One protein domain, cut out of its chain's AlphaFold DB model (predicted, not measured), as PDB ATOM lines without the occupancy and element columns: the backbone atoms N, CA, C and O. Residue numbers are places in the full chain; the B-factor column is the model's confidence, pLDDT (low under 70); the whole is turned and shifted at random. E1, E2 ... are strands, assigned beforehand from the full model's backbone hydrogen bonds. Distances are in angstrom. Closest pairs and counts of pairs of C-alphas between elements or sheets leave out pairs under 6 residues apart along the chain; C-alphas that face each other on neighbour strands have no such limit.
ATOM      1  N   VAL A   2     187.662 162.195 108.202       45.09
ATOM      2  CA  VAL A   2     187.419 160.819 107.730       45.09
ATOM      3  C   VAL A   2     186.020 160.430 108.202       45.09
ATOM      4  O   VAL A   2     185.756 160.461 109.403       45.09
ATOM      5  N   GLY A   3     185.113 160.130 107.273       50.00
ATOM      6  CA  GLY A   3     183.776 159.651 107.618       50.00
ATOM      7  C   GLY A   3     183.853 158.236 108.187       50.00
ATOM      8  O   GLY A   3     184.373 157.340 107.523       50.00
ATOM      9  N   TRP A   4     183.350 158.031 109.406       58.06
ATOM     10  CA  TRP A   4     183.221 156.692 109.977       58.06
ATOM     11  C   TRP A   4     182.004 156.003 109.353       58.06
ATOM     12  O   TRP A   4     180.866 156.226 109.756       58.06
ATOM     13  N   ASP A   5     182.273 155.216 108.315       66.88
ATOM     14  CA  ASP A   5     181.301 154.473 107.512       66.88
ATOM     15  C   ASP A   5     181.489 152.964 107.802       66.88
ATOM     16  O   ASP A   5     182.302 152.304 107.140       66.88
ATOM     17  N   PRO A   6     180.844 152.423 108.860       63.44
ATOM     18  CA  PRO A   6     181.066 151.057 109.339       63.44
ATOM     19  C   PRO A   6     180.453 150.015 108.388       63.44
ATOM     20  O   PRO A   6     179.317 149.560 108.548       63.44
ATOM     21  N   LYS A   7     181.225 149.610 107.374       71.44
ATOM     22  CA  LYS A   7     180.831 148.620 106.356       71.44
ATOM     23  C   LYS A   7     181.028 147.187 106.841       71.44
ATOM     24  O   LYS A   7     182.026 146.549 106.513       71.44
ATOM     25  N   GLY A   8     180.041 146.648 107.552       75.62
ATOM     26  CA  GLY A   8     180.050 145.242 107.952       75.62
ATOM     27  C   GLY A   8     178.798 144.768 108.686       75.62
ATOM     28  O   GLY A   8     177.965 145.559 109.123       75.62
ATOM     29  N   GLU A   9     178.689 143.449 108.844       73.75
ATOM     30  CA  GLU A   9     177.835 142.833 109.862       73.75
ATOM     31  C   GLU A   9     178.647 142.754 111.162       73.75
ATOM     32  O   GLU A   9     179.546 141.920 111.293       73.75
ATOM     33  N   TYR A  10     178.354 143.634 112.119       77.50
ATOM     34  CA  TYR A  10     179.049 143.666 113.403       77.50
ATOM     35  C   TYR A  10     178.283 142.880 114.464       77.50
ATOM     36  O   TYR A  10     177.058 142.963 114.569       77.50
ATOM     37  N   ARG A  11     179.014 142.146 115.307       76.06
ATOM     38  CA  ARG A  11     178.426 141.468 116.466       76.06
ATOM     39  C   ARG A  11     178.330 142.430 117.643       76.06
ATOM     40  O   ARG A  11     179.346 142.955 118.095       76.06
ATOM     41  N   VAL A  12     177.113 142.596 118.157       83.31
ATOM     42  CA  VAL A  12     176.863 143.256 119.441       83.31
ATOM     43  C   VAL A  12     177.024 142.227 120.559       83.31
ATOM     44  O   VAL A  12     176.323 141.213 120.592       83.31
ATOM     45  N   GLN A  13     177.950 142.481 121.475       86.50
ATOM     46  CA  GLN A  13     178.129 141.738 122.716       86.50
ATOM     47  C   GLN A  13     177.231 142.342 123.807       86.50
ATOM     48  O   GLN A  13     177.094 143.561 123.914       86.50
ATOM     49  N   ARG A  14     176.610 141.491 124.633       85.38
ATOM     50  CA  ARG A  14     175.866 141.933 125.822       85.38
ATOM     51  C   ARG A  14     176.874 142.275 126.917       85.38
ATOM     52  O   ARG A  14     177.597 141.388 127.367       85.38
ATOM     53  N   GLY A  15     176.901 143.539 127.321       84.88
ATOM     54  CA  GLY A  15     177.764 144.052 128.375       84.88
ATOM     55  C   GLY A  15     177.505 143.407 129.734       84.88
ATOM     56  O   GLY A  15     176.456 142.801 129.985       84.88
ATOM     57  N   THR A  16     178.485 143.516 130.620       83.06
ATOM     58  CA  THR A  16     178.489 142.835 131.921       83.06
ATOM     59  C   THR A  16     177.393 143.345 132.857       83.06
ATOM     60  O   THR A  16     176.745 142.537 133.524       83.06
ATOM     61  N   SER A  17     177.088 144.643 132.828       78.25
ATOM     62  CA  SER A  17     175.969 145.256 133.567       78.25
ATOM     63  C   SER A  17     174.597 144.665 133.210       78.25
ATOM     64  O   SER A  17     173.705 144.594 134.056       78.25
ATOM     65  N   LEU A  18     174.424 144.195 131.968       77.00
ATOM     66  CA  LEU A  18     173.194 143.560 131.496       77.00
ATOM     67  C   LEU A  18     173.119 142.067 131.828       77.00
ATOM     68  O   LEU A  18     172.040 141.487 131.693       77.00
ATOM     69  N   THR A 109     172.631 167.091 138.880       71.00
ATOM     70  CA  THR A 109     171.736 166.175 139.599       71.00
ATOM     71  C   THR A 109     172.044 164.762 139.133       71.00
ATOM     72  O   THR A 109     171.931 164.467 137.939       71.00
ATOM     73  N   GLU A 110     172.444 163.886 140.057       70.75
ATOM     74  CA  GLU A 110     172.525 162.461 139.753       70.75
ATOM     75  C   GLU A 110     171.107 161.920 139.592       70.75
ATOM     76  O   GLU A 110     170.301 161.914 140.523       70.75
ATOM     77  N   ARG A 111     170.792 161.465 138.383       72.19
ATOM     78  CA  ARG A 111     169.594 160.685 138.112       72.19
ATOM     79  C   ARG A 111     170.020 159.230 138.043       72.19
ATOM     80  O   ARG A 111     170.848 158.853 137.213       72.19
ATOM     81  N   GLN A 112     169.454 158.407 138.921       69.00
ATOM     82  CA  GLN A 112     169.640 156.962 138.861       69.00
ATOM     83  C   GLN A 112     169.217 156.475 137.465       69.00
ATOM     84  O   GLN A 112     168.119 156.799 137.005       69.00
ATOM     85  N   GLY A 113     170.109 155.762 136.767       64.62
ATOM     86  CA  GLY A 113     169.906 155.409 135.361       64.62
ATOM     87  C   GLY A 113     168.646 154.567 135.197       64.62
ATOM     88  O   GLY A 113     168.461 153.575 135.918       64.62
ATOM     89  N   ARG A 114     167.752 154.941 134.272       66.19
ATOM     90  CA  ARG A 114     166.525 154.168 134.057       66.19
ATOM     91  C   ARG A 114     166.923 152.782 133.561       66.19
ATOM     92  O   ARG A 114     167.904 152.611 132.845       66.19
ATOM     93  N   LEU A 115     166.123 151.773 133.898       59.44
ATOM     94  CA  LEU A 115     166.343 150.371 133.498       59.44
ATOM     95  C   LEU A 115     166.504 150.151 131.978       59.44
ATOM     96  O   LEU A 115     166.955 149.083 131.572       59.44
ATOM     97  N   VAL A 116     166.127 151.142 131.166       67.31
ATOM     98  CA  VAL A 116     166.135 151.127 129.696       67.31
ATOM     99  C   VAL A 116     167.364 151.843 129.108       67.31
ATOM    100  O   VAL A 116     167.687 151.630 127.941       67.31
ATOM    101  N   ASP A 117     168.072 152.658 129.893       80.19
ATOM    102  CA  ASP A 117     169.165 153.505 129.408       80.19
ATOM    103  C   ASP A 117     170.411 152.638 129.148       80.19
ATOM    104  O   ASP A 117     171.070 152.160 130.075       80.19
ATOM    105  N   CYS A 118     170.714 152.380 127.871       85.44
ATOM    106  CA  CYS A 118     171.822 151.523 127.444       85.44
ATOM    107  C   CYS A 118     172.732 152.247 126.444       85.44
ATOM    108  O   CYS A 118     172.265 152.867 125.488       85.44
ATOM    109  N   LEU A 119     174.039 152.117 126.647       87.38
ATOM    110  CA  LEU A 119     175.095 152.691 125.826       87.38
ATOM    111  C   LEU A 119     175.673 151.608 124.910       87.38
ATOM    112  O   LEU A 119     176.136 150.567 125.378       87.38
ATOM    113  N   LEU A 120     175.663 151.856 123.599       90.62
ATOM    114  CA  LEU A 120     176.317 151.003 122.610       90.62
ATOM    115  C   LEU A 120     177.740 151.524 122.362       90.62
ATOM    116  O   LEU A 120     177.946 152.485 121.623       90.62
ATOM    117  N   ILE A 121     178.714 150.893 123.006       89.19
ATOM    118  CA  ILE A 121     180.135 151.247 122.940       89.19
ATOM    119  C   ILE A 121     180.761 150.507 121.755       89.19
ATOM    120  O   ILE A 121     180.632 149.288 121.673       89.19
ATOM    121  N   PHE A 122     181.443 151.209 120.849       90.38
ATOM    122  CA  PHE A 122     182.270 150.576 119.817       90.38
ATOM    123  C   PHE A 122     183.723 150.495 120.286       90.38
ATOM    124  O   PHE A 122     184.312 151.515 120.639       90.38
ATOM    125  N   ASP A 123     184.289 149.295 120.264       86.62
ATOM    126  CA  ASP A 123     185.714 149.055 120.469       86.62
ATOM    127  C   ASP A 123     186.403 148.908 119.104       86.62
ATOM    128  O   ASP A 123     186.143 147.963 118.353       86.62
ATOM    129  N   GLU A 124     187.280 149.861 118.788       86.81
ATOM    130  CA  GLU A 124     188.030 149.905 117.532       86.81
ATOM    131  C   GLU A 124     189.123 148.825 117.452       86.81
ATOM    132  O   GLU A 124     189.407 148.349 116.349       86.81
ATOM    133  N   GLU A 125     189.690 148.372 118.579       83.88
ATOM    134  CA  GLU A 125     190.729 147.331 118.594       83.88
ATOM    135  C   GLU A 125     190.127 145.955 118.275       83.88
ATOM    136  O   GLU A 125     190.656 145.223 117.436       83.88
ATOM    137  N   THR A 126     188.990 145.607 118.890       87.56
ATOM    138  CA  THR A 126     188.310 144.327 118.608       87.56
ATOM    139  C   THR A 126     187.321 144.380 117.445       87.56
ATOM    140  O   THR A 126     186.872 143.324 116.994       87.56
ATOM    141  N   GLN A 127     186.976 145.573 116.945       85.44
ATOM    142  CA  GLN A 127     185.892 145.805 115.977       85.44
ATOM    143  C   GLN A 127     184.542 145.236 116.458       85.44
ATOM    144  O   GLN A 127     183.748 144.720 115.664       85.44
ATOM    145  N   THR A 128     184.267 145.306 117.766       83.81
ATOM    146  CA  THR A 128     182.999 144.839 118.348       83.81
ATOM    147  C   THR A 128     182.213 145.971 118.993       83.81
ATOM    148  O   THR A 128     182.772 146.923 119.531       83.81
ATOM    149  N   PHE A 129     180.885 145.860 118.947       88.88
ATOM    150  CA  PHE A 129     180.017 146.703 119.758       88.88
ATOM    151  C   PHE A 129     179.713 145.988 121.072       88.88
ATOM    152  O   PHE A 129     179.388 144.802 121.057       88.88
ATOM    153  N   THR A 130     179.745 146.697 122.193       90.81
ATOM    154  CA  THR A 130     179.304 146.198 123.500       90.81
ATOM    155  C   THR A 130     178.169 147.075 124.007       90.81
ATOM    156  O   THR A 130     178.304 148.293 124.084       90.81
ATOM    157  N   LEU A 131     177.035 146.460 124.336       89.88
ATOM    158  CA  LEU A 131     175.885 147.149 124.914       89.88
ATOM    159  C   LEU A 131     175.966 147.076 126.443       89.88
ATOM    160  O   LEU A 131     175.660 146.029 127.012       89.88
ATOM    161  N   GLU A 132     176.368 148.156 127.106       89.12
ATOM    162  CA  GLU A 132     176.355 148.272 128.573       89.12
ATOM    163  C   GLU A 132     175.135 149.092 129.027       89.12
ATOM    164  O   GLU A 132     174.739 150.063 128.384       89.12
ATOM    165  N   ARG A 133     174.525 148.719 130.152       86.19
ATOM    166  CA  ARG A 133     173.480 149.492 130.826       86.19
ATOM    167  C   ARG A 133     174.107 150.643 131.606       86.19
ATOM    168  O   ARG A 133     175.073 150.459 132.346       86.19
ATOM    169  N   GLN A 134     173.500 151.818 131.510       85.25
ATOM    170  CA  GLN A 134     173.881 152.972 132.305       85.25
ATOM    171  C   GLN A 134     173.396 152.804 133.755       85.25
ATOM    172  O   GLN A 134     172.202 152.662 134.018       85.25
ATOM    173  N   HIS A 135     174.335 152.790 134.705       75.25
ATOM    174  CA  HIS A 135     174.028 152.655 136.134       75.25
ATOM    175  C   HIS A 135     173.573 153.986 136.759       75.25
ATOM    176  O   HIS A 135     172.581 154.013 137.489       75.25
ATOM    177  N   SER A 136     174.237 155.092 136.416       74.19
ATOM    178  CA  SER A 136     173.823 156.449 136.781       74.19
ATOM    179  C   SER A 136     174.031 157.444 135.639       74.19
ATOM    180  O   SER A 136     174.837 157.231 134.725       74.19
ATOM    181  N   ALA A 137     173.246 158.518 135.658       76.75
ATOM    182  CA  ALA A 137     173.263 159.589 134.675       76.75
ATOM    183  C   ALA A 137     173.362 160.943 135.387       76.75
ATOM    184  O   ALA A 137     172.409 161.410 136.010       76.75
ATOM    185  N   PHE A 138     174.519 161.591 135.279       73.06
ATOM    186  CA  PHE A 138     174.724 162.940 135.799       73.06
ATOM    187  C   PHE A 138     174.175 163.962 134.799       73.06
ATOM    188  O   PHE A 138     174.793 164.231 133.767       73.06
ATOM    189  N   SER A 139     172.998 164.521 135.087       72.12
ATOM    190  CA  SER A 139     172.455 165.641 134.317       72.12
ATOM    191  C   SER A 139     173.029 166.957 134.837       72.12
ATOM    192  O   SER A 139     172.547 167.513 135.827       72.12
ATOM    193  N   PHE A 140     174.061 167.449 134.149       65.00
ATOM    194  CA  PHE A 140     174.654 168.766 134.365       65.00
ATOM    195  C   PHE A 140     173.745 169.851 133.780       65.00
ATOM    196  O   PHE A 140     173.702 170.050 132.566       65.00
ATOM    197  N   ILE A 141     173.022 170.573 134.634       76.62
ATOM    198  CA  ILE A 141     172.265 171.750 134.199       76.62
ATOM    199  C   ILE A 141     173.233 172.932 134.185       76.62
ATOM    200  O   ILE A 141     173.769 173.305 135.235       76.62
ATOM    201  N   GLN A 142     173.461 173.533 133.008       68.38
ATOM    202  CA  GLN A 142     174.200 174.792 132.938       68.38
ATOM    203  C   GLN A 142     173.313 175.887 133.521       68.38
ATOM    204  O   GLN A 142     172.517 176.504 132.817       68.38
ATOM    205  N   ASN A 143     173.464 176.139 134.820       59.59
ATOM    206  CA  ASN A 143     172.875 177.293 135.476       59.59
ATOM    207  C   ASN A 143     173.620 178.558 135.025       59.59
ATOM    208  O   ASN A 143     174.338 179.204 135.793       59.59
ATOM    209  N   ARG A 144     173.407 178.937 133.754       65.06
ATOM    210  CA  ARG A 144     173.549 180.313 133.286       65.06
ATOM    211  C   ARG A 144     172.532 181.141 134.056       65.06
ATOM    212  O   ARG A 144     171.451 181.458 133.569       65.06
TER     213      ARG A 144
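AT A GLANCE: This is residues 2 to 18 and 109 to 144 of the 614 residues of the protein "EAF domain-containing protein" of Linnemannia elongata AG-77 (UniProt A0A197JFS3). Two small strand sheets make the two limbs of an open L: E1, E4 and E3 in one, the strand pair E2 and E5 in the other, with residues 134 and 135 at the corner, where E4 runs on into E5 at 83 degrees. Residues 2 to 11 form a tail leading into E1. The printed part has 53 residues, 26 of them, under half, in five named strands, E1 to E5 in chain order, with no named helix; the class is all strand. The order E1, E4, E3 is mixed; E2 and E5 are antiparallel. The whole is only just loose, close to extended, with a radius of gyration of the C-alphas of 14.8 A and spans of 41 by 30 by 17 A.

HOW THE PARTS SIT: Look first at E1, residues 12 to 14, parallel to its neighbour E4, residues 128 to 133, at 37 degrees; N 13 and O 129 are 2.8 A apart, within hydrogen-bond range. On E4's other side find E3, residues 118 to 123, antiparallel at 154 degrees, with N 121 and O 130 at 2.8 A; E3 and E4 are a hairpin. In the second sheet, E2, residues 109 to 112, and E5, residues 136 to 142, are antiparallel at 156 degrees, with N 111 and O 137 at 2.9 A. E3 and E5 are apart, as are E2 and E4.

IN THESE COORDINATES: Find C-alpha 12 at (176.863, 143.256, 119.441), where E1 begins. E3 spans 15.7 A and E4 16.4 A. E5 spans 18.7 A, ending at C-alpha 142, (174.200, 174.792, 132.938).

THE WHOLE: The C-alphas farthest apart, Glu 9 and Arg 144, are 44.4 A apart. Residues 19 to 108 are not printed; C-alphas 18 and 109 are 24.1 A apart across this cut. The links printed whole are tight. The pLDDT is under 70 at residues 2 to 6, 112 to 116, 140 and 142 to 144.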